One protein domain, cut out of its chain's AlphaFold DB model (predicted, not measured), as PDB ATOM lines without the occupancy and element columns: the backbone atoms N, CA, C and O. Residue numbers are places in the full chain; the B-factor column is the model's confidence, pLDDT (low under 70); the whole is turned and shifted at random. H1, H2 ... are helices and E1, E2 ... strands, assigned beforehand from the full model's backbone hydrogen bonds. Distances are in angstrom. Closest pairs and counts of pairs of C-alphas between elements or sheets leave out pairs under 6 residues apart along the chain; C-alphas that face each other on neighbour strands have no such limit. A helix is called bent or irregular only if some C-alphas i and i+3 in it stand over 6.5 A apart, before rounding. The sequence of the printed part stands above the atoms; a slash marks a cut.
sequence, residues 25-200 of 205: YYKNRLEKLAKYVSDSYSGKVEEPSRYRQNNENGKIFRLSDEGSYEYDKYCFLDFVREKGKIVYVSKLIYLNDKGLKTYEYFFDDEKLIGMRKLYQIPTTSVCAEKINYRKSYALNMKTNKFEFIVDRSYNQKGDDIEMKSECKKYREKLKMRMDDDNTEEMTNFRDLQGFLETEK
ATOM      1  N   TYR A  25      45.727 112.217 275.093       86.06
ATOM      2  CA  TYR A  25      47.162 111.966 275.239       86.06
ATOM      3  C   TYR A  25      47.967 112.346 273.991       86.06
ATOM      4  O   TYR A  25      48.903 113.138 274.099       86.06
ATOM      5  N   TYR A  26      47.596 111.844 272.807       88.19
ATOM      6  CA  TYR A  26      48.343 112.150 271.580       88.19
ATOM      7  C   TYR A  26      48.209 113.610 271.149       88.19
ATOM      8  O   TYR A  26      49.166 114.148 270.603       88.19
ATOM      9  N   LYS A  27      47.090 114.283 271.447       87.56
ATOM     10  CA  LYS A  27      46.954 115.726 271.193       87.56
ATOM     11  C   LYS A  27      47.942 116.517 272.053       87.56
ATOM     12  O   LYS A  27      48.761 117.261 271.520       87.56
ATOM     13  N   ASN A  28      47.967 116.247 273.357       90.44
ATOM     14  CA  ASN A  28      48.891 116.896 274.291       90.44
ATOM     15  C   ASN A  28      50.361 116.561 273.979       90.44
ATOM     16  O   ASN A  28      51.244 117.412 274.097       90.44
ATOM     17  N   ARG A  29      50.655 115.315 273.581       93.00
ATOM     18  CA  ARG A  29      52.009 114.913 273.172       93.00
ATOM     19  C   ARG A  29      52.433 115.622 271.888       93.00
ATOM     20  O   ARG A  29      53.569 116.085 271.824       93.00
ATOM     21  N   LEU A  30      51.533 115.759 270.915       92.94
ATOM     22  CA  LEU A  30      51.797 116.459 269.661       92.94
ATOM     23  C   LEU A  30      52.113 117.944 269.885       92.94
ATOM     24  O   LEU A  30      53.036 118.462 269.263       92.94
ATOM     25  N   GLU A  31      51.410 118.623 270.793       92.50
ATOM     26  CA  GLU A  31      51.720 120.012 271.168       92.50
ATOM     27  C   GLU A  31      53.119 120.143 271.781       92.50
ATOM     28  O   GLU A  31      53.905 121.002 271.372       92.50
ATOM     29  N   LYS A  32      53.469 119.245 272.711       95.38
ATOM     30  CA  LYS A  32      54.803 119.214 273.330       95.38
ATOM     31  C   LYS A  32      55.906 118.947 272.306       95.38
ATOM     32  O   LYS A  32      56.910 119.653 272.310       95.38
ATOM     33  N   LEU A  33      55.715 117.969 271.420       96.00
ATOM     34  CA  LEU A  33      56.672 117.675 270.351       96.00
ATOM     35  C   LEU A  33      56.797 118.836 269.367       96.00
ATOM     36  O   LEU A  33      57.903 119.178 268.973       96.00
ATOM     37  N   ALA A  34      55.693 119.489 269.003       93.94
ATOM     38  CA  ALA A  34      55.737 120.655 268.129       93.94
ATOM     39  C   ALA A  34      56.552 121.802 268.737       93.94
ATOM     40  O   ALA A  34      57.323 122.446 268.025       93.94
ATOM     41  N   LYS A  35      56.424 122.025 270.051       95.81
ATOM     42  CA  LYS A  35      57.276 122.971 270.773       95.81
ATOM     43  C   LYS A  35      58.743 122.533 270.763       95.81
ATOM     44  O   LYS A  35      59.594 123.349 270.434       95.81
ATOM     45  N   TYR A  36      59.029 121.267 271.064       96.75
ATOM     46  CA  TYR A  36      60.393 120.730 271.042       96.75
ATOM     47  C   TYR A  36      61.056 120.894 269.665       96.75
ATOM     48  O   TYR A  36      62.182 121.367 269.572       96.75
ATOM     49  N   VAL A  37      60.334 120.590 268.584       96.25
ATOM     50  CA  VAL A  37      60.801 120.780 267.201       96.25
ATOM     51  C   VAL A  37      61.082 122.256 266.910       96.25
ATOM     52  O   VAL A  37      62.122 122.587 266.353       96.25
ATOM     53  N   SER A  38      60.202 123.167 267.333       94.19
ATOM     54  CA  SER A  38      60.432 124.614 267.211       94.19
ATOM     55  C   SER A  38      61.680 125.074 267.979       94.19
ATOM     56  O   SER A  38      62.449 125.905 267.495       94.19
ATOM     57  N   ASP A  39      61.887 124.546 269.182       96.19
ATOM     58  CA  ASP A  39      63.069 124.831 269.994       96.19
ATOM     59  C   ASP A  39      64.345 124.243 269.343       96.19
ATOM     60  O   ASP A  39      65.392 124.882 269.386       96.19
ATOM     61  N   SER A  40      64.247 123.102 268.649       95.69
ATOM     62  CA  SER A  40      65.339 122.482 267.875       95.69
ATOM     63  C   SER A  40      65.753 123.341 266.677       95.69
ATOM     64  O   SER A  40      66.925 123.675 266.532       95.69
ATOM     65  N   TYR A  41      64.795 123.816 265.873       92.44
ATOM     66  CA  TYR A  41      65.079 124.719 264.746       92.44
ATOM     67  C   TYR A  41      65.613 126.096 265.162       92.44
ATOM     68  O   TYR A  41      66.211 126.788 264.343       92.44
ATOM     69  N   SER A  42      65.388 126.510 266.413       92.94
ATOM     70  CA  SER A  42      65.944 127.754 266.966       92.94
ATOM     71  C   SER A  42      67.259 127.556 267.726       92.94
ATOM     72  O   SER A  42      67.747 128.511 268.328       92.94
ATOM     73  N   GLY A  43      67.824 126.342 267.724       91.94
ATOM     74  CA  GLY A  43      69.101 126.030 268.372       91.94
ATOM     75  C   GLY A  43      69.052 126.007 269.904       91.94
ATOM     76  O   GLY A  43      70.089 126.069 270.558       91.94
ATOM     77  N   LYS A  44      67.860 125.944 270.514       93.56
ATOM     78  CA  LYS A  44      67.708 125.889 271.984       93.56
ATOM     79  C   LYS A  44      67.896 124.485 272.556       93.56
ATOM     80  O   LYS A  44      68.135 124.337 273.751       93.56
ATOM     81  N   VAL A  45      67.715 123.465 271.722       93.62
ATOM     82  CA  VAL A  45      67.949 122.047 272.027       93.62
ATOM     83  C   VAL A  45      68.759 121.427 270.882       93.62
ATOM     84  O   VAL A  45      69.290 122.155 270.049       93.62
ATOM     85  N   GLU A  46      68.865 120.097 270.834       91.75
ATOM     86  CA  GLU A  46      69.547 119.377 269.751       91.75
ATOM     87  C   GLU A  46      69.029 119.815 268.371       91.75
ATOM     88  O   GLU A  46      67.823 119.768 268.117       91.75
ATOM     89  N   GLU A  47      69.930 120.259 267.492       91.75
ATOM     90  CA  GLU A  47      69.587 120.748 266.154       91.75
ATOM     91  C   GLU A  47      69.137 119.612 265.217       91.75
ATOM     92  O   GLU A  47      69.594 118.469 265.349       91.75
ATOM     93  N   PRO A  48      68.279 119.898 264.222       93.56
ATOM     94  CA  PRO A  48      67.864 118.893 263.258       93.56
ATOM     95  C   PRO A  48      69.045 118.375 262.428       93.56
ATOM     96  O   PRO A  48      69.821 119.139 261.852       93.56
ATOM     97  N   SER A  49      69.135 117.055 262.282       92.44
ATOM     98  CA  SER A  49      70.036 116.443 261.307       92.44
ATOM     99  C   SER A  49      69.405 116.520 259.923       92.44
ATOM    100  O   SER A  49      68.355 115.924 259.681       92.44
ATOM    101  N   ARG A  50      70.055 117.253 259.022       91.31
ATOM    102  CA  ARG A  50      69.531 117.561 257.694       91.31
ATOM    103  C   ARG A  50      70.214 116.750 256.593       91.31
ATOM    104  O   ARG A  50      71.443 116.664 256.529       91.31
ATOM    105  N   TYR A  51      69.404 116.211 255.689       90.38
ATOM    106  CA  TYR A  51      69.813 115.342 254.594       90.38
ATOM    107  C   TYR A  51      69.156 115.749 253.276       90.38
ATOM    108  O   TYR A  51      68.075 116.334 253.246       90.38
ATOM    109  N   ARG A  52      69.792 115.367 252.172       88.62
ATOM    110  CA  ARG A  52      69.164 115.257 250.853       88.62
ATOM    111  C   ARG A  52      68.871 113.792 250.561       88.62
ATOM    112  O   ARG A  52      69.694 112.939 250.885       88.62
ATOM    113  N   GLN A  53      67.752 113.510 249.915       87.88
ATOM    114  CA  GLN A  53      67.350 112.177 249.480       87.88
ATOM    115  C   GLN A  53      67.268 112.148 247.957       87.88
ATOM    116  O   GLN A  53      66.602 112.988 247.356       87.88
ATOM    117  N   ASN A  54      67.955 111.194 247.328       84.56
ATOM    118  CA  ASN A  54      67.810 110.941 245.896       84.56
ATOM    119  C   ASN A  54      66.444 110.281 245.636       84.56
ATOM    120  O   ASN A  54      66.164 109.210 246.179       84.56
ATOM    121  N   ASN A  55      65.616 110.909 244.798       79.56
ATOM    122  CA  ASN A  55      64.238 110.466 244.557       79.56
ATOM    123  C   ASN A  55      64.140 109.115 243.813       79.56
ATOM    124  O   ASN A  55      63.115 108.444 243.902       79.56
ATOM    125  N   GLU A  56      65.186 108.689 243.098       80.56
ATOM    126  CA  GLU A  56      65.189 107.450 242.308       80.56
ATOM    127  C   GLU A  56      65.514 106.220 243.165       80.56
ATOM    128  O   GLU A  56      64.874 105.174 243.043       80.56
ATOM    129  N   ASN A  57      66.516 106.330 244.044       82.69
ATOM    130  CA  ASN A  57      67.063 105.185 244.780       82.69
ATOM    131  C   ASN A  57      66.930 105.269 246.311       82.69
ATOM    132  O   ASN A  57      67.302 104.308 246.995       82.69
ATOM    133  N   GLY A  58      66.416 106.386 246.838       84.38
ATOM    134  CA  GLY A  58      66.165 106.611 248.264       84.38
ATOM    135  C   GLY A  58      67.421 106.777 249.127       84.38
ATOM    136  O   GLY A  58      67.331 106.851 250.352       84.38
ATOM    137  N   LYS A  59      68.615 106.844 248.525       85.81
ATOM    138  CA  LYS A  59      69.858 107.092 249.264       85.81
ATOM    139  C   LYS A  59      69.859 108.517 249.811       85.81
ATOM    140  O   LYS A  59      69.602 109.468 249.068       85.81
ATOM    141  N   ILE A  60      70.192 108.648 251.092       87.19
ATOM    142  CA  ILE A  60      70.312 109.940 251.764       87.19
ATOM    143  C   ILE A  60      71.776 110.342 251.955       87.19
ATOM    144  O   ILE A  60      72.648 109.490 252.120       87.19
ATOM    145  N   PHE A  61      72.040 111.644 251.938       85.69
ATOM    146  CA  PHE A  61      73.358 112.238 252.174       85.69
ATOM    147  C   PHE A  61      73.202 113.426 253.114       85.69
ATOM    148  O   PHE A  61      72.261 114.204 252.949       85.69
ATOM    149  N   ARG A  62      74.094 113.572 254.096       86.38
ATOM    150  CA  ARG A  62      74.031 114.688 255.046       86.38
ATOM    151  C   ARG A  62      74.378 115.993 254.323       86.38
ATOM    152  O   ARG A  62      75.268 116.016 253.481       86.38
ATOM    153  N   LEU A  63      73.678 117.082 254.636       77.88
ATOM    154  CA  LEU A  63      73.919 118.388 254.000       77.88
ATOM    155  C   LEU A  63      75.160 119.136 254.521       77.88
ATOM    156  O   LEU A  63      75.405 120.261 254.106       77.88
ATOM    157  N   SER A  64      75.964 118.510 255.382       66.44
ATOM    158  CA  SER A  64      77.300 118.997 255.751       66.44
ATOM    159  C   SER A  64      78.317 118.912 254.610       66.44
ATOM    160  O   SER A  64      79.422 119.425 254.746       66.44
ATOM    161  N   ASP A  65      77.956 118.250 253.510       55.28
ATOM    162  CA  ASP A  65      78.860 117.946 252.412       55.28
ATOM    163  C   ASP A  65      78.661 119.002 251.307       55.28
ATOM    164  O   ASP A  65      77.595 119.080 250.683       55.28
ATOM    165  N   GLU A  66      79.665 119.861 251.111       45.34
ATOM    166  CA  GLU A  66      79.667 120.942 250.116       45.34
ATOM    167  C   GLU A  66      79.344 120.437 248.694       45.34
ATOM    168  O   GLU A  66      79.791 119.372 248.264       45.34
ATOM    169  N   GLY A  67      78.571 121.224 247.935       52.81
ATOM    170  CA  GLY A  67      78.322 121.000 246.508       52.81
ATOM    171  C   GLY A  67      77.116 121.778 245.980       52.81
ATOM    172  O   GLY A  67      76.169 122.034 246.713       52.81
ATOM    173  N   SER A  68      77.129 122.162 244.702       51.72
ATOM    174  CA  SER A  68      75.968 122.757 244.021       51.72
ATOM    175  C   SER A  68      74.826 121.742 243.873       51.72
ATOM    176  O   SER A  68      75.076 120.557 243.640       51.72
ATOM    177  N   TYR A  69      73.574 122.199 243.974       61.09
ATOM    178  CA  TYR A  69      72.401 121.324 244.069       61.09
ATOM    179  C   TYR A  69      71.461 121.460 242.869       61.09
ATOM    180  O   TYR A  69      71.054 122.562 242.508       61.09
ATOM    181  N   GLU A  70      71.043 120.326 242.310       62.34
ATOM    182  CA  GLU A  70      69.909 120.259 241.385       62.34
ATOM    183  C   GLU A  70      68.623 120.020 242.189       62.34
ATOM    184  O   GLU A  70      68.336 118.893 242.596       62.34
ATOM    185  N   TYR A  71      67.852 121.077 242.443       62.78
ATOM    186  CA  TYR A  71      66.634 121.022 243.267       62.78
ATOM    187  C   TYR A  71      65.564 120.049 242.744       62.78
ATOM    188  O   TYR A  71      64.773 119.545 243.536       62.78
ATOM    189  N   ASP A  72      65.571 119.730 241.448       63.44
ATOM    190  CA  ASP A  72      64.580 118.845 240.825       63.44
ATOM    191  C   ASP A  72      64.821 117.345 241.103       63.44
ATOM    192  O   ASP A  72      63.904 116.533 240.975       63.44
ATOM    193  N   LYS A  73      66.039 116.941 241.506       66.19
ATOM    194  CA  LYS A  73      66.400 115.519 241.713       66.19
ATOM    195  C   LYS A  73      66.329 115.049 243.166       66.19
ATOM    196  O   LYS A  73      66.442 113.847 243.432       66.19
ATOM    197  N   TYR A  74      66.158 115.978 244.102       77.19
ATOM    198  CA  TYR A  74      66.276 115.698 245.526       77.19
ATOM    199  C   TYR A  74      65.126 116.306 246.318       77.19
ATOM    200  O   TYR A  74      64.694 117.427 246.066       77.19
ATOM    201  N   CYS A  75      64.672 115.582 247.336       85.50
ATOM    202  CA  CYS A  75      63.949 116.185 248.449       85.50
ATOM    203  C   CYS A  75      64.870 116.311 249.666       85.50
ATOM    204  O   CYS A  75      65.921 115.668 249.753       85.50
ATOM    205  N   PHE A  76      64.492 117.184 250.592       90.25
ATOM    206  CA  PHE A  76      65.250 117.434 251.811       90.25
ATOM    207  C   PHE A  76      64.540 116.799 252.995       90.25
ATOM    208  O   PHE A  76      63.324 116.938 253.130       90.25
ATOM    209  N   LEU A  77      65.306 116.116 253.837       92.50
ATOM    210  CA  LEU A  77      64.822 115.475 255.046       92.50
ATOM    211  C   LEU A  77      65.480 116.108 256.265       92.50
ATOM    212  O   LEU A  77      66.707 116.123 256.346       92.50
ATOM    213  N   ASP A  78      64.684 116.555 257.229       94.19
ATOM    214  CA  ASP A  78      65.189 116.896 258.559       94.19
ATOM    215  C   ASP A  78      64.721 115.848 259.563       94.19
ATOM    216  O   ASP A  78      63.544 115.492 259.599       94.19
ATOM    217  N   PHE A  79      65.631 115.395 260.418       94.75
ATOM    218  CA  PHE A  79      65.324 114.510 261.533       94.75
ATOM    219  C   PHE A  79      65.634 115.209 262.847       94.75
ATOM    220  O   PHE A  79      66.751 115.679 263.059       94.75
ATOM    221  N   VAL A  80      64.664 115.223 263.756       96.25
ATOM    222  CA  VAL A  80      64.841 115.753 265.112       96.25
ATOM    223  C   VAL A  80      64.774 114.603 266.106       96.25
ATOM    224  O   VAL A  80      63.880 113.748 266.034       96.25
ATOM    225  N   ARG A  81      65.728 114.592 267.040       95.12
ATOM    226  CA  ARG A  81      65.844 113.575 268.081       95.12
ATOM    227  C   ARG A  81      65.551 114.158 269.459       95.12
ATOM    228  O   ARG A  81      65.918 115.286 269.768       95.12
ATOM    229  N   GLU A  82      64.866 113.376 270.285       94.19
ATOM    230  CA  GLU A  82      64.684 113.624 271.715       94.19
ATOM    231  C   GLU A  82      65.277 112.420 272.450       94.19
ATOM    232  O   GLU A  82      64.806 111.292 272.293       94.19
ATOM    233  N   LYS A  83      66.348 112.643 273.226       92.00
ATOM    234  CA  LYS A  83      67.069 111.581 273.959       92.00
ATOM    235  C   LYS A  83      67.523 110.431 273.042       92.00
ATOM    236  O   LYS A  83      67.338 109.258 273.358       92.00
ATOM    237  N   GLY A  84      68.069 110.776 271.874       90.50
ATOM    238  CA  GLY A  84      68.577 109.823 270.881       90.50
ATOM    239  C   GLY A  84      67.516 109.160 269.993       90.50
ATOM    240  O   GLY A  84      67.869 108.599 268.954       90.50
ATOM    241  N   LYS A  85      66.223 109.265 270.325       93.19
ATOM    242  CA  LYS A  85      65.126 108.718 269.511       93.19
ATOM    243  C   LYS A  85      64.610 109.752 268.519       93.19
ATOM    244  O   LYS A  85      64.416 110.904 268.891       93.19
ATOM    245  N   ILE A  86      64.331 109.344 267.281       95.25
ATOM    246  CA  ILE A  86      63.680 110.211 266.288       95.25
ATOM    247  C   ILE A  86      62.235 110.451 266.720       95.25
ATOM    248  O   ILE A  86      61.456 109.510 266.856       95.25
ATOM    249  N   VAL A  87      61.890 111.718 266.919       96.88
ATOM    250  CA  VAL A  87      60.532 112.142 267.296       96.88
ATOM    251  C   VAL A  87      59.854 112.964 266.212       96.88
ATOM    252  O   VAL A  87      58.646 113.188 266.263       96.88
ATOM    253  N   TYR A  88      60.620 113.420 265.224       97.38
ATOM    254  CA  TYR A  88      60.091 114.180 264.111       97.38
ATOM    255  C   TYR A  88      60.915 113.965 262.853       97.38
ATOM    256  O   TYR A  88      62.146 113.902 262.905       97.38
ATOM    257  N   VAL A  89      60.201 113.882 261.734       95.88
ATOM    258  CA  VAL A  89      60.775 113.898 260.393       95.88
ATOM    259  C   VAL A  89      60.036 114.932 259.556       95.88
ATOM    260  O   VAL A  89      58.804 114.933 259.533       95.88
ATOM    261  N   SER A  90      60.772 115.785 258.850       95.19
ATOM    262  CA  SER A  90      60.215 116.630 257.795       95.19
ATOM    263  C   SER A  90      60.726 116.183 256.434       95.19
ATOM    264  O   SER A  90      61.877 115.781 256.310       95.19
ATOM    265  N   LYS A  91      59.866 116.253 255.418       92.81
ATOM    266  CA  LYS A  91      60.199 116.049 254.009       92.81
ATOM    267  C   LYS A  91      59.785 117.281 253.229       92.81
ATOM    268  O   LYS A  91      58.593 117.562 253.102       92.81
ATOM    269  N   LEU A  92      60.761 118.016 252.714       90.31
ATOM    270  CA  LEU A  92      60.570 119.233 251.939       90.31
ATOM    271  C   LEU A  92      60.821 118.957 250.456       90.31
ATOM    272  O   LEU A  92      61.861 118.428 250.064       90.31
ATOM    273  N   ILE A  93      59.851 119.357 249.640       87.81
ATOM    274  CA  ILE A  93      59.832 119.209 248.189       87.81
ATOM    275  C   ILE A  93      59.715 120.609 247.585       87.81
ATOM    276  O   ILE A  93      58.752 121.336 247.857       87.81
ATOM    277  N   TYR A  94      60.693 120.990 246.767       83.56
ATOM    278  CA  TYR A  94      60.625 122.219 245.986       83.56
ATOM    279  C   TYR A  94      59.712 122.006 244.778       83.56
ATOM    280  O   TYR A  94      59.801 120.996 244.089       83.56
ATOM    281  N   LEU A  95      58.815 122.959 244.539       79.62
ATOM    282  CA  LEU A  95      57.906 122.972 243.392       79.62
ATOM    283  C   LEU A  95      58.314 124.076 242.406       79.62
ATOM    284  O   LEU A  95      57.458 124.692 241.769       79.62
ATOM    285  N   ASN A  96      59.617 124.355 242.319       75.81
ATOM    286  CA  ASN A  96      60.199 125.430 241.517       75.81
ATOM    287  C   ASN A  96      59.579 126.799 241.846       75.81
ATOM    288  O   ASN A  96      59.418 127.153 243.016       75.81
ATOM    289  N   ASP A  97      59.204 127.575 240.831       68.62
ATOM    290  CA  ASP A  97      58.556 128.886 240.958       68.62
ATOM    291  C   ASP A  97      57.169 128.822 241.628       68.62
ATOM    292  O   ASP A  97      56.623 129.836 242.068       68.62
ATOM    293  N   LYS A  98      56.594 127.619 241.760       73.69
ATOM    294  CA  LYS A  98      55.265 127.402 242.344       73.69
ATOM    295  C   LYS A  98      55.287 127.292 243.863       73.69
ATOM    296  O   LYS A  98      54.204 127.142 244.433       73.69
ATOM    297  N   GLY A  99      56.462 127.376 244.493       82.19
ATOM    298  CA  GLY A  99      56.643 127.372 245.940       82.19
ATOM    299  C   GLY A  99      57.259 126.084 246.475       82.19
ATOM    300  O   GLY A  99      58.043 125.421 245.800       82.19
ATOM    301  N   LEU A 100      56.922 125.733 247.713       87.25
ATOM    302  CA  LEU A 100      57.388 124.504 248.350       87.25
ATOM    303  C   LEU A 100      56.254 123.785 249.068       87.25
ATOM    304  O   LEU A 100      55.228 124.371 249.427       87.25
ATOM    305  N   LYS A 101      56.480 122.497 249.275       88.50
ATOM    306  CA  LYS A 101      55.584 121.580 249.957       88.50
ATOM    307  C   LYS A 101      56.379 120.839 251.019       88.50
ATOM    308  O   LYS A 101      57.460 120.328 250.739       88.50
ATOM    309  N   THR A 102      55.841 120.774 252.228       91.12
ATOM    310  CA  THR A 102      56.472 120.077 253.347       91.12
ATOM    311  C   THR A 102      55.488 119.108 253.977       91.12
ATOM    312  O   THR A 102      54.348 119.465 254.279       91.12
ATOM    313  N   TYR A 103      55.960 117.891 254.205       92.38
ATOM    314  CA  TYR A 103      55.308 116.910 255.053       92.38
ATOM    315  C   TYR A 103      56.060 116.807 256.368       92.38
ATOM    316  O   TYR A 103      57.283 116.735 256.378       92.38
ATOM    317  N   GLU A 104      55.333 116.813 257.472       94.94
ATOM    318  CA  GLU A 104      55.880 116.713 258.818       94.94
ATOM    319  C   GLU A 104      55.245 115.515 259.516       94.94
ATOM    320  O   GLU A 104      54.020 115.380 259.518       94.94
ATOM    321  N   TYR A 105      56.060 114.680 260.146       95.88
ATOM    322  CA  TYR A 105      55.644 113.454 260.818       95.88
ATOM    323  C   TYR A 105      56.153 113.472 262.253       95.88
ATOM    324  O   TYR A 105      57.329 113.737 262.486       95.88
ATOM    325  N   PHE A 106      55.269 113.207 263.212       96.75
ATOM    326  CA  PHE A 106      55.564 113.235 264.642       96.75
ATOM    327  C   PHE A 106      55.438 111.832 265.218       96.75
ATOM    328  O   PHE A 106      54.378 111.207 265.107       96.75
ATOM    329  N   PHE A 107      56.504 111.372 265.864       96.00
ATOM    330  CA  PHE A 107      56.622 110.025 266.396       96.00
ATOM    331  C   PHE A 107      56.721 110.043 267.922       96.00
ATOM    332  O   PHE A 107      57.425 110.867 268.507       96.00
ATOM    333  N   ASP A 108      56.025 109.112 268.563       94.44
ATOM    334  CA  ASP A 108      56.093 108.857 269.999       94.44
ATOM    335  C   ASP A 108      56.402 107.378 270.202       94.44
ATOM    336  O   ASP A 108      55.601 106.525 269.822       94.44
ATOM    337  N   ASP A 109      57.595 107.085 270.727       91.12
ATOM    338  CA  ASP A 109      58.161 105.731 270.763       91.12
ATOM    339  C   ASP A 109      58.001 105.005 269.414       91.12
ATOM    340  O   ASP A 109      57.397 103.941 269.327       91.12
ATOM    341  N   GLU A 110      58.505 105.635 268.345       92.19
ATOM    342  CA  GLU A 110      58.470 105.157 266.950       92.19
ATOM    343  C   GLU A 110      57.080 105.096 266.307       92.19
ATOM    344  O   GLU A 110      56.989 105.047 265.084       92.19
ATOM    345  N   LYS A 111      55.988 105.182 267.071       93.69
ATOM    346  CA  LYS A 111      54.629 105.221 266.525       93.69
ATOM    347  C   LYS A 111      54.307 106.599 265.963       93.69
ATOM    348  O   LYS A 111      54.506 107.607 266.634       93.69
ATOM    349  N   LEU A 112      53.731 106.656 264.764       95.00
ATOM    350  CA  LEU A 112      53.245 107.900 264.175       95.00
ATOM    351  C   LEU A 112      51.998 108.378 264.931       95.00
ATOM    352  O   LEU A 112      50.967 107.704 264.938       95.00
ATOM    353  N   ILE A 113      52.084 109.550 265.559       94.75
ATOM    354  CA  ILE A 113      51.001 110.117 266.377       94.75
ATOM    355  C   ILE A 113      50.418 111.407 265.816       94.75
ATOM    356  O   ILE A 113      49.322 111.813 266.205       94.75
ATOM    357  N   GLY A 114      51.118 112.049 264.887       94.50
ATOM    358  CA  GLY A 114      50.633 113.251 264.239       94.50
ATOM    359  C   GLY A 114      51.345 113.501 262.931       94.50
ATOM    360  O   GLY A 114      52.459 113.035 262.702       94.50
ATOM    361  N   MET A 115      50.679 114.254 262.073       93.94
ATOM    362  CA  MET A 115      51.224 114.638 260.786       93.94
ATOM    363  C   MET A 115      50.743 116.028 260.405       93.94
ATOM    364  O   MET A 115      49.637 116.443 260.772       93.94
ATOM    365  N   ARG A 116      51.570 116.761 259.668       92.50
ATOM    366  CA  ARG A 116      51.195 118.053 259.106       92.50
ATOM    367  C   ARG A 116      51.619 118.129 257.661       92.50
ATOM    368  O   ARG A 116      52.643 117.591 257.256       92.50
ATOM    369  N   LYS A 117      50.807 118.837 256.902       91.06
ATOM    370  CA  LYS A 117      51.065 119.155 255.514       91.06
ATOM    371  C   LYS A 117      51.090 120.658 255.382       91.06
ATOM    372  O   LYS A 117      50.176 121.320 255.871       91.06
ATOM    373  N   LEU A 118      52.134 121.178 254.763       89.69
ATOM    374  CA  LEU A 118      52.352 122.597 254.561       89.69
ATOM    375  C   LEU A 118      52.570 122.855 253.076       89.69
ATOM    376  O   LEU A 118      53.433 122.242 252.456       89.69
ATOM    377  N   TYR A 119      51.827 123.809 252.537       88.81
ATOM    378  CA  TYR A 119      52.159 124.459 251.282       88.81
ATOM    379  C   TYR A 119      52.553 125.896 251.550       88.81
ATOM    380  O   TYR A 119      51.854 126.614 252.262       88.81
ATOM    381  N   GLN A 120      53.636 126.323 250.921       87.12
ATOM    382  CA  GLN A 120      54.057 127.709 250.920       87.12
ATOM    383  C   GLN A 120      54.161 128.177 249.479       87.12
ATOM    384  O   GLN A 120      54.850 127.552 248.672       87.12
ATOM    385  N   ILE A 121      53.524 129.300 249.168       84.44
ATOM    386  CA  ILE A 121      53.689 129.971 247.879       84.44
ATOM    387  C   ILE A 121      54.309 131.351 248.087       84.44
ATOM    388  O   ILE A 121      53.924 132.050 249.031       84.44
ATOM    389  N   PRO A 122      55.250 131.760 247.223       81.69
ATOM    390  CA  PRO A 122      55.602 133.162 247.114       81.69
ATOM    391  C   PRO A 122      54.397 133.937 246.571       81.69
ATOM    392  O   PRO A 122      53.624 133.432 245.750       81.69
ATOM    393  N   THR A 123      54.234 135.170 247.027       74.81
ATOM    394  CA  THR A 123      53.178 136.066 246.562       74.81
ATOM    395  C   THR A 123      53.761 137.427 246.231       74.81
ATOM    396  O   THR A 123      54.540 137.983 246.992       74.81
ATOM    397  N   THR A 124      53.327 138.000 245.111       69.31
ATOM    398  CA  THR A 124      53.613 139.395 244.731       69.31
ATOM    399  C   THR A 124      52.618 140.380 245.363       69.31
ATOM    400  O   THR A 124      52.522 141.532 244.951       69.31
ATOM    401  N   SER A 125      51.817 139.909 246.323       65.19
ATOM    402  CA  SER A 125      50.690 140.645 246.893       65.19
ATOM    403  C   SER A 125      51.129 141.630 247.973       65.19
ATOM    404  O   SER A 125      52.063 141.355 248.721       65.19
ATOM    405  N   VAL A 126      50.337 142.683 248.174       64.50
ATOM    406  CA  VAL A 126      50.488 143.630 249.295       64.50
ATOM    407  C   VAL A 126      50.267 142.956 250.667       64.50
ATOM    408  O   VAL A 126      50.643 143.508 251.696       64.50
ATOM    409  N   CYS A 127      49.662 141.760 250.712       68.56
ATOM    410  CA  CYS A 127      49.314 141.064 251.956       68.56
ATOM    411  C   CYS A 127      50.527 140.470 252.691       68.56
ATOM    412  O   CYS A 127      50.609 140.534 253.916       68.56
ATOM    413  N   ALA A 128      51.418 139.815 251.948       76.75
ATOM    414  CA  ALA A 128      52.582 139.092 252.447       76.75
ATOM    415  C   ALA A 128      53.503 138.741 251.271       76.75
ATOM    416  O   ALA A 128      53.051 138.651 250.128       76.75
ATOM    417  N   GLU A 129      54.778 138.482 251.554       81.50
ATOM    418  CA  GLU A 129      55.734 137.967 250.560       81.50
ATOM    419  C   GLU A 129      55.564 136.457 250.363       81.50
ATOM    420  O   GLU A 129      55.855 135.912 249.296       81.50
ATOM    421  N   LYS A 130      55.103 135.763 251.412       84.19
ATOM    422  CA  LYS A 130      54.848 134.324 251.407       84.19
ATOM    423  C   LYS A 130      53.581 134.023 252.185       84.19
ATOM    424  O   LYS A 130      53.375 134.549 253.279       84.19
ATOM    425  N   ILE A 131      52.778 133.118 251.641       85.62
ATOM    426  CA  ILE A 131      51.596 132.588 252.316       85.62
ATOM    427  C   ILE A 131      51.808 131.105 252.564       85.62
ATOM    428  O   ILE A 131      52.088 130.341 251.639       85.62
ATOM    429  N   ASN A 132      51.638 130.718 253.822       87.38
ATOM    430  CA  ASN A 132      51.679 129.346 254.287       87.38
ATOM    431  C   ASN A 132      50.259 128.842 254.521       87.38
ATOM    432  O   ASN A 132      49.479 129.512 255.193       87.38
ATOM    433  N   TYR A 133      49.941 127.646 254.031       87.88
ATOM    434  CA  TYR A 133      48.725 126.916 254.374       87.88
ATOM    435  C   TYR A 133      49.094 125.558 254.959       87.88
ATOM    436  O   TYR A 133      49.754 124.751 254.305       87.88
ATOM    437  N   ARG A 134      48.685 125.314 256.207       89.38
ATOM    438  CA  ARG A 134      48.988 124.089 256.952       89.38
ATOM    439  C   ARG A 134      47.710 123.342 257.305       89.38
ATOM    440  O   ARG A 134      46.800 123.961 257.839       89.38
ATOM    441  N   LYS A 135      47.682 122.021 257.117       89.69
ATOM    442  CA  LYS A 135      46.698 121.101 257.720       89.69
ATOM    443  C   LYS A 135      47.405 120.184 258.698       89.69
ATOM    444  O   LYS A 135      48.504 119.714 258.413       89.69
ATOM    445  N   SER A 136      46.769 119.933 259.834       90.31
ATOM    446  CA  SER A 136      47.312 119.082 260.893       90.31
ATOM    447  C   SER A 136      46.341 117.969 261.250       90.31
ATOM    448  O   SER A 136      45.136 118.203 261.348       90.31
ATOM    449  N   TYR A 137      46.887 116.785 261.510       90.81
ATOM    450  CA  TYR A 137      46.144 115.598 261.909       90.81
ATOM    451  C   TYR A 137      46.796 114.958 263.137       90.81
ATOM    452  O   TYR A 137      48.023 114.969 263.267       90.81
ATOM    453  N   ALA A 138      45.986 114.384 264.025       91.81
ATOM    454  CA  ALA A 138      46.443 113.621 265.188       91.81
ATOM    455  C   ALA A 138      45.821 112.233 265.189       91.81
ATOM    456  O   ALA A 138      44.669 112.055 264.801       91.81
ATOM    457  N   LEU A 139      46.575 111.252 265.672       91.56
ATOM    458  CA  LEU A 139      46.062 109.913 265.885       91.56
ATOM    459  C   LEU A 139      45.046 109.927 267.030       91.56
ATOM    460  O   LEU A 139      45.350 110.335 268.152       91.56
ATOM    461  N   ASN A 140      43.848 109.423 266.771       87.88
ATOM    462  CA  ASN A 140      42.868 109.170 267.809       87.88
ATOM    463  C   ASN A 140      43.136 107.804 268.455       87.88
ATOM    464  O   ASN A 140      43.196 106.772 267.788       87.88
ATOM    465  N   MET A 141      43.275 107.794 269.780       84.50
ATOM    466  CA  MET A 141      43.585 106.585 270.550       84.50
ATOM    467  C   MET A 141      42.498 105.514 270.514       84.50
ATOM    468  O   MET A 141      42.806 104.331 270.611       84.50
ATOM    469  N   LYS A 142      41.234 105.930 270.422       85.38
ATOM    470  CA  LYS A 142      40.072 105.038 270.466       85.38
ATOM    471  C   LYS A 142      39.834 104.391 269.109       85.38
ATOM    472  O   LYS A 142      39.547 103.204 269.044       85.38
ATOM    473  N   THR A 143      39.942 105.175 268.039       87.81
ATOM    474  CA  THR A 143      39.639 104.713 266.678       87.81
ATOM    475  C   THR A 143      40.875 104.221 265.930       87.81
ATOM    476  O   THR A 143      40.731 103.551 264.911       87.81
ATOM    477  N   ASN A 144      42.080 104.545 266.416       85.50
ATOM    478  CA  ASN A 144      43.356 104.320 265.729       85.50
ATOM    479  C   ASN A 144      43.376 104.918 264.305       85.50
ATOM    480  O   ASN A 144      44.062 104.415 263.415       85.50
ATOM    481  N   LYS A 145      42.607 105.995 264.094       88.62
ATOM    482  CA  LYS A 145      42.536 106.767 262.847       88.62
ATOM    483  C   LYS A 145      43.089 108.168 263.072       88.62
ATOM    484  O   LYS A 145      42.968 108.714 264.167       88.62
ATOM    485  N   PHE A 146      43.692 108.747 262.038       89.50
ATOM    486  CA  PHE A 146      44.084 110.151 262.063       89.50
ATOM    487  C   PHE A 146      42.852 111.033 261.885       89.50
ATOM    488  O   PHE A 146      42.078 110.856 260.949       89.50
ATOM    489  N   GLU A 147      42.683 111.983 262.794       88.31
ATOM    490  CA  GLU A 147      41.607 112.963 262.779       88.31
ATOM    491  C   GLU A 147      42.182 114.339 262.476       88.31
ATOM    492  O   GLU A 147      43.248 114.713 262.975       88.31
ATOM    493  N   PHE A 148      41.465 115.094 261.650       87.38
ATOM    494  CA  PHE A 148      41.787 116.483 261.367       87.38
ATOM    495  C   PHE A 148      41.696 117.323 262.648       87.38
ATOM    496  O   PHE A 148      40.738 117.206 263.411       87.38
ATOM    497  N   ILE A 149      42.702 118.167 262.879       85.38
ATOM    498  CA  ILE A 149      42.762 119.068 264.035       85.38
ATOM    499  C   ILE A 149      42.462 120.497 263.599       85.38
ATOM    500  O   ILE A 149      41.590 121.147 264.165       85.38
ATOM    501  N   VAL A 150      43.243 121.006 262.643       82.12
ATOM    502  CA  VAL A 150      43.248 122.428 262.297       82.12
ATOM    503  C   VAL A 150      43.814 122.657 260.903       82.12
ATOM    504  O   VAL A 150      44.764 121.981 260.483       82.12
ATOM    505  N   ASP A 151      43.260 123.657 260.220       83.69
ATOM    506  CA  ASP A 151      43.880 124.323 259.090       83.69
ATOM    507  C   ASP A 151      44.271 125.756 259.474       83.69
ATOM    508  O   ASP A 151      43.550 126.453 260.181       83.69
ATOM    509  N   ARG A 152      45.455 126.199 259.052       86.56
ATOM    510  CA  ARG A 152      45.977 127.526 259.405       86.56
ATOM    511  C   ARG A 152      46.603 128.186 258.191       86.56
ATOM    512  O   ARG A 152      47.404 127.555 257.502       86.56
ATOM    513  N   SER A 153      46.252 129.449 257.959       85.44
ATOM    514  CA  SER A 153      46.880 130.300 256.940       85.44
ATOM    515  C   SER A 153      47.653 131.426 257.618       85.44
ATOM    516  O   SER A 153      47.060 132.179 258.384       85.44
ATOM    517  N   TYR A 154      48.953 131.540 257.353       86.00
ATOM    518  CA  TYR A 154      49.820 132.501 258.042       86.00
ATOM    519  C   TYR A 154      50.926 133.041 257.128       86.00
ATOM    520  O   TYR A 154      51.287 132.412 256.128       86.00
ATOM    521  N   ASN A 155      51.441 134.227 257.444       84.75
ATOM    522  CA  ASN A 155      52.482 134.894 256.656       84.75
ATOM    523  C   ASN A 155      53.894 134.402 257.047       84.75
ATOM    524  O   ASN A 155      54.055 133.515 257.889       84.75
ATOM    525  N   GLN A 156      54.939 134.985 256.455       82.25
ATOM    526  CA  GLN A 156      56.334 134.659 256.781       82.25
ATOM    527  C   GLN A 156      56.757 135.034 258.212       82.25
ATOM    528  O   GLN A 156      57.739 134.492 258.712       82.25
ATOM    529  N   LYS A 157      56.029 135.943 258.869       81.38
ATOM    530  CA  LYS A 157      56.255 136.343 260.266       81.38
ATOM    531  C   LYS A 157      55.547 135.421 261.262       81.38
ATOM    532  O   LYS A 157      55.802 135.503 262.456       81.38
ATOM    533  N   GLY A 158      54.694 134.516 260.777       82.06
ATOM    534  CA  GLY A 158      53.894 133.628 261.615       82.06
ATOM    535  C   GLY A 158      52.550 134.216 262.039       82.06
ATOM    536  O   GLY A 158      51.807 133.519 262.736       82.06
ATOM    537  N   ASP A 159      52.224 135.435 261.601       82.19
ATOM    538  CA  ASP A 159      50.941 136.070 261.894       82.19
ATOM    539  C   ASP A 159      49.838 135.367 261.110       82.19
ATOM    540  O   ASP A 159      50.000 135.048 259.923       82.19
ATOM    541  N   ASP A 160      48.704 135.153 261.773       81.88
ATOM    542  CA  ASP A 160      47.498 134.730 261.077       81.88
ATOM    543  C   ASP A 160      47.125 135.798 260.052       81.88
ATOM    544  O   ASP A 160      47.087 136.994 260.343       81.88
ATOM    545  N   ILE A 161      46.876 135.368 258.819       71.06
ATOM    546  CA  ILE A 161      46.480 136.300 257.769       71.06
ATOM    547  C   ILE A 161      44.987 136.582 257.954       71.06
ATOM    548  O   ILE A 161      44.139 135.842 257.448       71.06
ATOM    549  N   GLU A 162      44.670 137.662 258.674       62.41
ATOM    550  CA  GLU A 162      43.330 138.251 258.659       62.41
ATOM    551  C   GLU A 162      43.013 138.753 257.244       62.41
ATOM    552  O   GLU A 162      43.761 139.496 256.602       62.41
ATOM    553  N   MET A 163      41.915 138.240 256.699       55.94
ATOM    554  CA  MET A 163      41.710 138.157 255.260       55.94
ATOM    555  C   MET A 163      41.180 139.472 254.674       55.94
ATOM    556  O   MET A 163      39.971 139.695 254.635       55.94
ATOM    557  N   LYS A 164      42.054 140.303 254.091       58.94
ATOM    558  CA  LYS A 164      41.611 141.229 253.031       58.94
ATOM    559  C   LYS A 164      41.151 140.415 251.808       58.94
ATOM    560  O   LYS A 164      41.661 139.320 251.550       58.94
ATOM    561  N   SER A 165      40.180 140.932 251.051       62.28
ATOM    562  CA  SER A 165      39.509 140.225 249.939       62.28
ATOM    563  C   SER A 165      40.474 139.651 248.888       62.28
ATOM    564  O   SER A 165      40.237 138.563 248.362       62.28
ATOM    565  N   GLU A 166      41.588 140.331 248.620       69.56
ATOM    566  CA  GLU A 166      42.609 139.895 247.660       69.56
ATOM    567  C   GLU A 166      43.414 138.680 248.148       69.56
ATOM    568  O   GLU A 166      43.702 137.775 247.361       69.56
ATOM    569  N   CYS A 167      43.698 138.579 249.451       71.31
ATOM    570  CA  CYS A 167      44.444 137.450 250.016       71.31
ATOM    571  C   CYS A 167      43.594 136.156 250.041       71.31
ATOM    572  O   CYS A 167      44.135 135.047 250.054       71.31
ATOM    573  N   LYS A 168      42.256 136.276 249.985       74.94
ATOM    574  CA  LYS A 168      41.325 135.132 249.950       74.94
ATOM    575  C   LYS A 168      41.530 134.242 248.725       74.94
ATOM    576  O   LYS A 168      41.530 133.023 248.862       74.94
ATOM    577  N   LYS A 169      41.770 134.831 247.548       78.12
ATOM    578  CA  LYS A 169      41.984 134.074 246.299       78.12
ATOM    579  C   LYS A 169      43.211 133.157 246.385       78.12
ATOM    580  O   LYS A 169      43.172 132.028 245.902       78.12
ATOM    581  N   TYR A 170      44.280 133.614 247.040       75.62
ATOM    582  CA  TYR A 170      45.494 132.817 247.234       75.62
ATOM    583  C   TYR A 170      45.282 131.658 248.210       75.62
ATOM    584  O   TYR A 170      45.759 130.556 247.943       75.62
ATOM    585  N   ARG A 171      44.518 131.868 249.292       74.69
ATOM    586  CA  ARG A 171      44.132 130.785 250.209       74.69
ATOM    587  C   ARG A 171      43.344 129.700 249.485       74.69
ATOM    588  O   ARG A 171      43.689 128.535 249.623       74.69
ATOM    589  N   GLU A 172      42.321 130.064 248.714       79.00
ATOM    590  CA  GLU A 172      41.516 129.065 247.995       79.00
ATOM    591  C   GLU A 172      42.375 128.275 247.004       79.00
ATOM    592  O   GLU A 172      42.309 127.051 246.972       79.00
ATOM    593  N   LYS A 173      43.290 128.941 246.287       78.25
ATOM    594  CA  LYS A 173      44.248 128.260 245.405       78.25
ATOM    595  C   LYS A 173      45.153 127.278 246.160       78.25
ATOM    596  O   LYS A 173      45.418 126.186 245.660       78.25
ATOM    597  N   LEU A 174      45.643 127.654 247.342       77.75
ATOM    598  CA  LEU A 174      46.440 126.772 248.203       77.75
ATOM    599  C   LEU A 174      45.622 125.597 248.732       77.75
ATOM    600  O   LEU A 174      46.118 124.475 248.772       77.75
ATOM    601  N   LYS A 175      44.377 125.856 249.127       77.75
ATOM    602  CA  LYS A 175      43.460 124.844 249.633       77.75
ATOM    603  C   LYS A 175      43.140 123.814 248.555       77.75
ATOM    604  O   LYS A 175      43.346 122.636 248.811       77.75
ATOM    605  N   MET A 176      42.782 124.261 247.349       77.81
ATOM    606  CA  MET A 176      42.558 123.388 246.192       77.81
ATOM    607  C   MET A 176      43.784 122.518 245.906       77.81
ATOM    608  O   MET A 176      43.672 121.302 245.890       77.81
ATOM    609  N   ARG A 177      44.984 123.110 245.815       75.56
ATOM    610  CA  ARG A 177      46.226 122.333 245.630       75.56
ATOM    611  C   ARG A 177      46.462 121.309 246.739       75.56
ATOM    612  O   ARG A 177      47.012 120.243 246.489       75.56
ATOM    613  N   MET A 178      46.102 121.648 247.973       77.12
ATOM    614  CA  MET A 178      46.278 120.750 249.103       77.12
ATOM    615  C   MET A 178      45.260 119.608 249.123       77.12
ATOM    616  O   MET A 178      45.609 118.552 249.655       77.12
ATOM    617  N   ASP A 179      44.060 119.840 248.593       71.88
ATOM    618  CA  ASP A 179      42.974 118.866 248.443       71.88
ATOM    619  C   ASP A 179      43.190 117.942 247.230       71.88
ATOM    620  O   ASP A 179      42.867 116.764 247.319       71.88
ATOM    621  N   ASP A 180      43.788 118.450 246.143       66.75
ATOM    622  CA  ASP A 180      44.133 117.668 244.942       66.75
ATOM    623  C   ASP A 180      45.264 116.659 245.199       66.75
ATOM    624  O   ASP A 180      45.324 115.584 244.606       66.75
ATOM    625  N   ASP A 181      46.192 117.004 246.086       66.50
ATOM    626  CA  ASP A 181      47.229 116.088 246.539       66.50
ATOM    627  C   ASP A 181      46.605 114.992 247.423       66.50
ATOM    628  O   ASP A 181      46.066 115.274 248.502       66.50
ATOM    629  N   ASN A 182      46.805 113.736 247.040       60.56
ATOM    630  CA  ASN A 182      46.228 112.605 247.747       60.56
ATOM    631  C   ASN A 182      46.766 112.489 249.192       60.56
ATOM    632  O   ASN A 182      47.915 112.116 249.433       60.56
ATOM    633  N   THR A 183      45.927 112.799 250.189       57.22
ATOM    634  CA  THR A 183      46.256 112.638 251.619       57.22
ATOM    635  C   THR A 183      46.540 111.190 252.016       57.22
ATOM    636  O   THR A 183      47.155 110.968 253.060       57.22
ATOM    637  N   GLU A 184      46.136 110.213 251.197       58.00
ATOM    638  CA  GLU A 184      46.429 108.795 251.427       58.00
ATOM    639  C   GLU A 184      47.937 108.531 251.520       58.00
ATOM    640  O   GLU A 184      48.358 107.780 252.403       58.00
ATOM    641  N   GLU A 185      48.764 109.242 250.739       59.91
ATOM    642  CA  GLU A 185      50.229 109.098 250.750       59.91
ATOM    643  C   GLU A 185      50.849 109.337 252.135       59.91
ATOM    644  O   GLU A 185      51.830 108.694 252.502       59.91
ATOM    645  N   MET A 186      50.256 110.213 252.956       67.31
ATOM    646  CA  MET A 186      50.754 110.498 254.307       67.31
ATOM    647  C   MET A 186      50.391 109.421 255.336       67.31
ATOM    648  O   MET A 186      50.916 109.431 256.448       67.31
ATOM    649  N   THR A 187      49.465 108.524 254.997       66.62
ATOM    650  CA  THR A 187      48.877 107.558 255.935       66.62
ATOM    651  C   THR A 187      49.254 106.108 255.643       66.62
ATOM    652  O   THR A 187      48.780 105.223 256.359       66.62
ATOM    653  N   ASN A 188      50.116 105.863 254.654       80.31
ATOM    654  CA  ASN A 188      50.524 104.520 254.225       80.31
ATOM    655  C   ASN A 188      51.440 103.791 255.220       80.31
ATOM    656  O   ASN A 188      51.699 102.603 255.066       80.31
ATOM    657  N   PHE A 189      51.883 104.472 256.274       89.00
ATOM    658  CA  PHE A 189      52.646 103.888 257.371       89.00
ATOM    659  C   PHE A 189      52.063 104.296 258.731       89.00
ATOM    660  O   PHE A 189      51.199 105.178 258.853       89.00
ATOM    661  N   ARG A 190      52.489 103.590 259.781       90.81
ATOM    662  CA  ARG A 190      52.001 103.775 261.161       90.81
ATOM    663  C   ARG A 190      53.117 103.984 262.179       90.81
ATOM    664  O   ARG A 190      52.825 104.339 263.321       90.81
ATOM    665  N   ASP A 191      54.359 103.826 261.757       94.00
ATOM    666  CA  ASP A 191      55.548 103.950 262.582       94.00
ATOM    667  C   ASP A 191      56.747 104.418 261.745       94.00
ATOM    668  O   ASP A 191      56.650 104.628 260.530       94.00
ATOM    669  N   LEU A 192      57.860 104.657 262.430       93.44
ATOM    670  CA  LEU A 192      59.097 105.150 261.844       93.44
ATOM    671  C   LEU A 192      59.700 104.151 260.853       93.44
ATOM    672  O   LEU A 192      60.192 104.566 259.809       93.44
ATOM    673  N   GLN A 193      59.648 102.851 261.149       92.81
ATOM    674  CA  GLN A 193      60.165 101.834 260.238       92.81
ATOM    675  C   GLN A 193      59.386 101.849 258.917       92.81
ATOM    676  O   GLN A 193      59.993 101.955 257.853       92.81
ATOM    677  N   GLY A 194      58.054 101.850 258.981       92.94
ATOM    678  CA  GLY A 194      57.196 101.933 257.805       92.94
ATOM    679  C   GLY A 194      57.400 103.224 257.010       92.94
ATOM    680  O   GLY A 194      57.342 103.193 255.780       92.94
ATOM    681  N   PHE A 195      57.693 104.351 257.672       92.19
ATOM    682  CA  PHE A 195      58.108 105.581 256.986       92.19
ATOM    683  C   PHE A 195      59.398 105.368 256.186       92.19
ATOM    684  O   PHE A 195      59.428 105.647 254.988       92.19
ATOM    685  N   LEU A 196      60.451 104.853 256.831       91.00
ATOM    686  CA  LEU A 196      61.751 104.634 256.191       91.00
ATOM    687  C   LEU A 196      61.637 103.674 254.998       91.00
ATOM    688  O   LEU A 196      62.255 103.912 253.963       91.00
ATOM    689  N   GLU A 197      60.821 102.626 255.118       90.50
ATOM    690  CA  GLU A 197      60.546 101.670 254.040       90.50
ATOM    691  C   GLU A 197      59.765 102.306 252.883       90.50
ATOM    692  O   GLU A 197      60.172 102.176 251.727       90.50
ATOM    693  N   THR A 198      58.690 103.045 253.187       89.19
ATOM    694  CA  THR A 198      57.859 103.743 252.186       89.19
ATOM    695  C   THR A 198      58.689 104.741 251.385       89.19
ATOM    696  O   THR A 198      58.593 104.811 250.161       89.19
ATOM    697  N   GLU A 199      59.561 105.474 252.072       86.81
ATOM    698  CA  GLU A 199      60.461 106.450 251.468       86.81
ATOM    699  C   GLU A 199      61.728 105.808 250.875       86.81
ATOM    700  O   GLU A 199      62.574 106.500 250.312       86.81
ATOM    701  N   LYS A 200      61.888 104.480 250.962       87.38
ATOM    702  CA  LYS A 200      63.080 103.746 250.499       87.38
ATOM    703  C   LYS A 200      64.387 104.294 251.095       87.38
ATOM    704  O   LYS A 200      65.437 104.206 250.456       87.38
TER     705      LYS A 200
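What this domain is: This is residues 25 to 200 of the 205 residues of an uncharacterized protein of Chryseobacterium sp (UniProt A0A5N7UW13). One large, twisted sheet of eight strands makes the body, with the helix H1 packed on one face over the stretch of E3 to E7, and the helices H2 and H4 on the other face, so that the whole has three layers, helices on both faces of a sheet. H2 covers E6 and E7, H4 covers E5, and the short helix H3, between them along the chain, only grazes the sheet. The printed part has 176 residues, with four named helices and eight named strands in the order H1, E1 to E8, H2, H3, H4, and its class is mixed, helices and strands. The sheet's order is E2, E1, E3, E4, E5, E6, E7, E8, antiparallel throughout. The whole is compact, with a radius of gyration of the C-alphas of 16.6 A, and rounded, with spans of 47 by 46 by 34 A.

Where its parts are: H1, residues 25 to 41, begins at C-alpha 25 at (47.162, 111.966, 275.239) and measures 24.4 A from first to last C-alpha. E1, residues 49 to 54, and E2, residues 60 to 62, follow as a hairpin. E3 is residues 74 to 82, 26.3 A; E4 is residues 85 to 94, 27.5 A; E5 is residues 100 to 108, 26.7 A. E6, residues 111 to 122, is the longest strand, 34.0 A, and begins at C-alpha 111 at (54.629, 105.221, 266.525). E7 is residues 130 to 139, 29.7 A, and E8 is residues 146 to 155, 26.7 A. H2, residues 165 to 180, measures 23.6 A; it is neither bent nor irregular, but only just: C-alphas 166 and 169 are 6.0 A apart. H3 is residues 183 to 187, and H4, residues 192 to 198, ends at C-alpha 198 at (57.859, 103.743, 252.186).

How they stand to each other: E2 and E8 are the edge strands of the sheet. E2 and E1 are antiparallel at 141 degrees, with N 52 and O 61 2.8 A apart, within hydrogen-bond range. E1 and E3 are antiparallel at 150 degrees, with N 51 and O 77 at 2.8 A. E3 to E8 form a meander, each strand the antiparallel neighbour of the one before. Its N and O pairs within hydrogen-bond range include N 78 and O 90, 3.1 A, between E3 and E4; N 91 and O 103, 2.8 A, between E4 and E5; N 104 and O 116, 2.8 A, between E5 and E6; N 117 and O 135, 2.9 A, between E6 and E7; and N 134 and O 152, 2.9 A, between E7 and E8. H1 is on the sheet; its closest C-alphas to E6 are those of Tyr 26 and Ile 113, 6.2 A apart. H2 is on the opposite face at a height over the sheet of 9.3 A, over E6 and E7, slantwise to the strands at 44 degrees to E7 on the local plane; the closest C-alphas of H2 and E7 are those of Tyr 133 and Leu 174, 6.6 A apart. H4 is on the same face as H2, at a height over the sheet of 10.6 A; it lies over E5 and runs along the strands, at 21 degrees to E5 on the local plane, and its line rises 39.6 degrees out of that plane, only just short of standing up from the sheet. The closest C-alphas of H4 and E6 are those of Leu 192 and Lys 111, 6.5 A apart. H3 only grazes the sheet; H2 and H3 meet only through their link, and H1 and H2 are apart. In H1 and H4 every O i to N i+4 pair is within hydrogen-bond range; in H2 10 of 12 are, and in H3 0 of 1, beside 2 of 2 O i to N i+3 pairs.

The domain as a whole: The two C-alphas farthest apart are those of Ser 68 and Lys 142, at 48.0 A. The printed part has no cut. The link from E2 to E3, with 11 residues between them, is long. The mean pLDDT of the printed part is 83.8, and 28 residues are under 70: residues 64 to 73, residue 97, residues 124 to 127, residues 162 to 166 and residues 180 to 187.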